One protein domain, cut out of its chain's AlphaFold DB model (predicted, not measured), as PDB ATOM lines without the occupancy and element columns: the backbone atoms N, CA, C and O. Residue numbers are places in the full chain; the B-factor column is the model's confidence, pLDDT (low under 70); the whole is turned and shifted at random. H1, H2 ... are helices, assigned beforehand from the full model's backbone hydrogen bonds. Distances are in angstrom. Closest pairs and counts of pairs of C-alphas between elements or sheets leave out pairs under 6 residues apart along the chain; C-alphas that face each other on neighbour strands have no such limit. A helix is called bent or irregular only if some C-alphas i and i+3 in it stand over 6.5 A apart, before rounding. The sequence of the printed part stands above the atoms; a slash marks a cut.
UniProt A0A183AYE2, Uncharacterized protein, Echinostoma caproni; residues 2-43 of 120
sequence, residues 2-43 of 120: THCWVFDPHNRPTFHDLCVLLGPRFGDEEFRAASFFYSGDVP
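AT A GLANCE: This is residues 2 to 43 of the 120 residues of an uncharacterized protein of Echinostoma caproni (UniProt A0A183AYE2). A loose, flat, winding piece of chain has the helix H1 in its middle, with an unnamed hook of residues 2 to 14 to one side of it and, to the other side, the small helix H2, which is apart from H1 and runs back alongside its last half. The chain folds back between the two helices, and residues 35 to 43 lead away from H2 to the last printed residue. The printed part has 42 residues, with two named helices in the order H1, H2 and no named strand; the class is all helix, though the helices hold 18 of the 42 residues. It is loose, with a radius of gyration of the C-alphas of 12.6 A, and its C-alphas span 35 by 25 by 11 A.

IN THESE COORDINATES: H1 is residues 15 to 26 and measures 14.5 A from its first to its last C-alpha. It begins at C-alpha 15 (26.189, 33.947, 33.888) and ends at C-alpha 26 (40.159, 36.162, 30.921). H1 is irregular: C-alphas 21 and 24 are 7.2 A apart. H2 is residues 29 to 34, 8.7 A long, and ends at C-alpha 34 (32.293, 38.523, 19.744).

HOW THE PARTS SIT: H1 and H2 are joined by a tight link of 2 residues, Gly 27 and Asp 28. The two helices are apart, with no C-alpha of the one within 8 A of the other. The N-to-C direction of H1 has an x component of 0.97, that of H2 one of -0.95. In H2 every O i to N i+4 pair is within hydrogen-bond range; in H1 6 of 8 are.

THE WHOLE: The two C-alphas farthest apart in the domain, those of Phe 7 and Pro 43, are 37.9 A apart. The printed part has no cut, and the C-alphas of residues 2 to 14 lie 8 to 20 A from the mean of the C-alphas. The mean pLDDT of the printed part is 85.8; residues 40 to 43 are under 70.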
ATOM      1  N   THR A   2      33.340  27.107  44.046       71.38
ATOM      2  CA  THR A   2      32.443  27.226  45.211       71.38
ATOM      3  C   THR A   2      31.212  28.109  44.980       71.38
ATOM      4  O   THR A   2      30.154  27.809  45.516       71.38
ATOM      5  N   HIS A   3      31.301  29.146  44.139       72.50
ATOM      6  CA  HIS A   3      30.183  30.075  43.908       72.50
ATOM      7  C   HIS A   3      29.005  29.469  43.125       72.50
ATOM      8  O   HIS A   3      27.861  29.829  43.373       72.50
ATOM      9  N   CYS A   4      29.245  28.525  42.212       86.56
ATOM     10  CA  CYS A   4      28.173  27.938  41.396       86.56
ATOM     11  C   CYS A   4      27.444  26.786  42.104       86.56
ATOM     12  O   CYS A   4      26.369  26.376  41.671       86.56
ATOM     13  N   TRP A   5      28.042  26.241  43.164       89.12
ATOM     14  CA  TRP A   5      27.550  25.067  43.891       89.12
ATOM     15  C   TRP A   5      26.913  25.428  45.235       89.12
ATOM     16  O   TRP A   5      26.758  24.574  46.106       89.12
ATOM     17  N   VAL A   6      26.521  26.691  45.410       91.25
ATOM     18  CA  VAL A   6      25.747  27.109  46.579       91.25
ATOM     19  C   VAL A   6      24.410  26.366  46.584       91.25
ATOM     20  O   VAL A   6      23.737  26.280  45.556       91.25
ATOM     21  N   PHE A   7      24.043  25.794  47.733       90.81
ATOM     22  CA  PHE A   7      22.827  24.989  47.870       90.81
ATOM     23  C   PHE A   7      21.585  25.783  47.457       90.81
ATOM     24  O   PHE A   7      20.864  25.367  46.550       90.81
ATOM     25  N   ASP A   8      21.409  26.959  48.062       92.19
ATOM     26  CA  ASP A   8      20.340  27.890  47.722       92.19
ATOM     27  C   ASP A   8      20.549  28.461  46.302       92.19
ATOM     28  O   ASP A   8      21.567  29.120  46.053       92.19
ATOM     29  N   PRO A   9      19.614  28.226  45.360       90.81
ATOM     30  CA  PRO A   9      19.727  28.719  43.992       90.81
ATOM     31  C   PRO A   9      19.723  30.247  43.895       90.81
ATOM     32  O   PRO A   9      20.335  30.772  42.967       90.81
ATOM     33  N   HIS A  10      19.100  30.966  44.833       91.06
ATOM     34  CA  HIS A  10      19.072  32.433  44.821       91.06
ATOM     35  C   HIS A  10      20.439  33.056  45.112       91.06
ATOM     36  O   HIS A  10      20.690  34.194  44.728       91.06
ATOM     37  N   ASN A  11      21.334  32.296  45.743       91.25
ATOM     38  CA  ASN A  11      22.693  32.727  46.054       91.25
ATOM     39  C   ASN A  11      23.709  32.337  44.971       91.25
ATOM     40  O   ASN A  11      24.901  32.621  45.115       91.25
ATOM     41  N   ARG A  12      23.280  31.660  43.898       93.75
ATOM     42  CA  ARG A  12      24.167  31.317  42.782       93.75
ATOM     43  C   ARG A  12      24.330  32.532  41.868       93.75
ATOM     44  O   ARG A  12      23.335  33.178  41.544       93.75
ATOM     45  N   PRO A  13      25.555  32.829  41.408       93.75
ATOM     46  CA  PRO A  13      25.772  33.905  40.455       93.75
ATOM     47  C   PRO A  13      25.087  33.577  39.127       93.75
ATOM     48  O   PRO A  13      25.066  32.423  38.685       93.75
ATOM     49  N   THR A  14      24.570  34.602  38.459       92.44
ATOM     50  CA  THR A  14      24.137  34.473  37.069       92.44
ATOM     51  C   THR A  14      25.350  34.361  36.144       92.44
ATOM     52  O   THR A  14      26.481  34.684  36.514       92.44
ATOM     53  N   PHE A  15      25.127  33.941  34.897       91.12
ATOM     54  CA  PHE A  15      26.189  33.947  33.888       91.12
ATOM     55  C   PHE A  15      26.774  35.353  33.679       91.12
ATOM     56  O   PHE A  15      27.985  35.505  33.538       91.12
ATOM     57  N   HIS A  16      25.930  36.388  33.738       90.31
ATOM     58  CA  HIS A  16      26.381  37.773  33.658       90.31
ATOM     59  C   HIS A  16      27.328  38.127  34.814       90.31
ATOM     60  O   HIS A  16      28.394  38.684  34.570       90.31
ATOM     61  N   ASP A  17      26.994  37.739  36.049       91.06
ATOM     62  CA  ASP A  17      27.844  37.989  37.223       91.06
ATOM     63  C   ASP A  17      29.206  37.294  37.098       91.06
ATOM     64  O   ASP A  17      30.244  37.864  37.448       91.06
ATOM     65  N   LEU A  18      29.226  36.080  36.537       91.31
ATOM     66  CA  LEU A  18      30.467  35.368  36.239       91.31
ATOM     67  C   LEU A  18      31.306  36.108  35.191       91.31
ATOM     68  O   LEU A  18      32.515  36.252  35.372       91.31
ATOM     69  N   CYS A  19      30.688  36.623  34.128       90.56
ATOM     70  CA  CYS A  19      31.386  37.426  33.126       90.56
ATOM     71  C   CYS A  19      31.916  38.749  33.696       90.56
ATOM     72  O   CYS A  19      33.024  39.143  33.342       90.56
ATOM     73  N   VAL A  20      31.200  39.408  34.613       90.56
ATOM     74  CA  VAL A  20      31.702  40.608  35.310       90.56
ATOM     75  C   VAL A  20      32.944  40.277  36.135       90.56
ATOM     76  O   VAL A  20      33.930  41.013  36.088       90.56
ATOM     77  N   LEU A  21      32.917  39.164  36.870       91.00
ATOM     78  CA  LEU A  21      34.024  38.753  37.731       91.00
ATOM     79  C   LEU A  21      35.264  38.326  36.930       91.00
ATOM     80  O   LEU A  21      36.391  38.648  37.305       91.00
ATOM     81  N   LEU A  22      35.061  37.578  35.844       89.75
ATOM     82  CA  LEU A  22      36.133  36.913  35.096       89.75
ATOM     83  C   LEU A  22      36.601  37.704  33.872       89.75
ATOM     84  O   LEU A  22      37.765  37.608  33.485       89.75
ATOM     85  N   GLY A  23      35.723  38.508  33.276       88.56
ATOM     86  CA  GLY A  23      35.961  39.248  32.038       88.56
ATOM     87  C   GLY A  23      37.232  40.103  32.040       88.56
ATOM     88  O   GLY A  23      37.969  40.038  31.061       88.56
ATOM     89  N   PRO A  24      37.570  40.841  33.114       87.88
ATOM     90  CA  PRO A  24      38.807  41.622  33.160       87.88
ATOM     91  C   PRO A  24      40.097  40.789  33.153       87.88
ATOM     92  O   PRO A  24      41.161  41.324  32.857       87.88
ATOM     93  N   ARG A  25      40.031  39.509  33.541       87.25
ATOM     94  CA  ARG A  25      41.201  38.623  33.649       87.25
ATOM     95  C   ARG A  25      41.331  37.656  32.483       87.25
ATOM     96  O   ARG A  25      42.452  37.311  32.134       87.25
ATOM     97  N   PHE A  26      40.207  37.228  31.921       85.56
ATOM     98  CA  PHE A  26      40.159  36.162  30.921       85.56
ATOM     99  C   PHE A  26      39.507  36.582  29.604       85.56
ATOM    100  O   PHE A  26      39.563  35.825  28.645       85.56
ATOM    101  N   GLY A  27      38.877  37.758  29.543       86.81
ATOM    102  CA  GLY A  27      38.316  38.280  28.303       86.81
ATOM    103  C   GLY A  27      39.408  38.904  27.444       86.81
ATOM    104  O   GLY A  27      39.811  40.041  27.703       86.81
ATOM    105  N   ASP A  28      39.862  38.166  26.439       89.44
ATOM    106  CA  ASP A  28      40.738  38.674  25.387       89.44
ATOM    107  C   ASP A  28      39.977  39.565  24.388       89.44
ATOM    108  O   ASP A  28      38.776  39.822  24.515       89.44
ATOM    109  N   GLU A  29      40.703  40.112  23.415       88.88
ATOM    110  CA  GLU A  29      40.143  41.037  22.428       88.88
ATOM    111  C   GLU A  29      39.068  40.373  21.554       88.88
ATOM    112  O   GLU A  29      38.033  40.984  21.282       88.88
ATOM    113  N   GLU A  30      39.256  39.100  21.198       90.62
ATOM    114  CA  GLU A  30      38.291  38.326  20.416       90.62
ATOM    115  C   GLU A  30      36.994  38.098  21.200       90.62
ATOM    116  O   GLU A  30      35.902  38.400  20.711       90.62
ATOM    117  N   PHE A  31      37.093  37.661  22.458       87.94
ATOM    118  CA  PHE A  31      35.942  37.505  23.337       87.94
ATOM    119  C   PHE A  31      35.209  38.832  23.539       87.94
ATOM    120  O   PHE A  31      33.977  38.868  23.555       87.94
ATOM    121  N   ARG A  32      35.932  39.948  23.670       88.62
ATOM    122  CA  ARG A  32      35.320  41.277  23.801       88.62
ATOM    123  C   ARG A  32      34.572  41.715  22.548       88.62
ATOM    124  O   ARG A  32      33.538  42.358  22.685       88.62
ATOM    125  N   ALA A  33      35.063  41.367  21.365       86.75
ATOM    126  CA  ALA A  33      34.415  41.712  20.104       86.75
ATOM    127  C   ALA A  33      33.214  40.806  19.780       86.75
ATOM    128  O   ALA A  33      32.232  41.267  19.200       86.75
ATOM    129  N   ALA A  34      33.282  39.523  20.146       88.06
ATOM    130  CA  ALA A  34      32.293  38.523  19.744       88.06
ATOM    131  C   ALA A  34      31.211  38.242  20.799       88.06
ATOM    132  O   ALA A  34      30.135  37.743  20.463       88.06
ATOM    133  N   SER A  35      31.474  38.504  22.083       87.00
ATOM    134  CA  SER A  35      30.546  38.112  23.145       87.00
ATOM    135  C   SER A  35      29.411  39.113  23.346       87.00
ATOM    136  O   SER A  35      29.608  40.319  23.490       87.00
ATOM    137  N   PHE A  36      28.204  38.570  23.514       87.38
ATOM    138  CA  PHE A  36      27.013  39.334  23.892       87.38
ATOM    139  C   PHE A  36      27.217  40.183  25.161       87.38
ATOM    140  O   PHE A  36      26.601  41.230  25.322       87.38
ATOM    141  N   PHE A  37      28.108  39.749  26.058       87.56
ATOM    142  CA  PHE A  37      28.414  40.453  27.298       87.56
ATOM    143  C   PHE A  37      28.976  41.870  27.075       87.56
ATOM    144  O   PHE A  37      28.646  42.771  27.845       87.56
ATOM    145  N   TYR A  38      29.797  42.077  26.038       84.06
ATOM    146  CA  TYR A  38      30.416  43.375  25.736       84.06
ATOM    147  C   TYR A  38      29.733  44.130  24.593       84.06
ATOM    148  O   TYR A  38      29.816  45.356  24.558       84.06
ATOM    149  N   SER A  39      29.013  43.435  23.709       82.50
ATOM    150  CA  SER A  39      28.341  44.036  22.548       82.50
ATOM    151  C   SER A  39      27.103  44.871  22.879       82.50
ATOM    152  O   SER A  39      26.455  45.324  21.942       82.50
ATOM    153  N   GLY A  40      26.787  45.042  24.176       69.12
ATOM    154  CA  GLY A  40      25.707  45.849  24.757       69.12
ATOM    155  C   GLY A  40      24.634  46.261  23.762       69.12
ATOM    156  O   GLY A  40      24.826  47.291  23.131       69.12
ATOM    157  N   ASP A  41      23.573  45.449  23.632       61.34
ATOM    158  CA  ASP A  41      22.435  45.605  22.710       61.34
ATOM    159  C   ASP A  41      22.618  46.759  21.721       61.34
ATOM    160  O   ASP A  41      22.134  47.868  21.960       61.34
ATOM    161  N   VAL A  42      23.357  46.516  20.629       58.16
ATOM    162  CA  VAL A  42      23.415  47.468  19.516       58.16
ATOM    163  C   VAL A  42      21.962  47.732  19.125       58.16
ATOM    164  O   VAL A  42      21.293  46.794  18.679       58.16
ATOM    165  N   PRO A  43      21.434  48.957  19.321       57.34
ATOM    166  CA  PRO A  43      20.080  49.255  18.911       57.34
ATOM    167  C   PRO A  43      20.051  49.025  17.409       57.34
ATOM    168  O   PRO A  43      20.782  49.687  16.671       57.34
TER     169      PRO A  43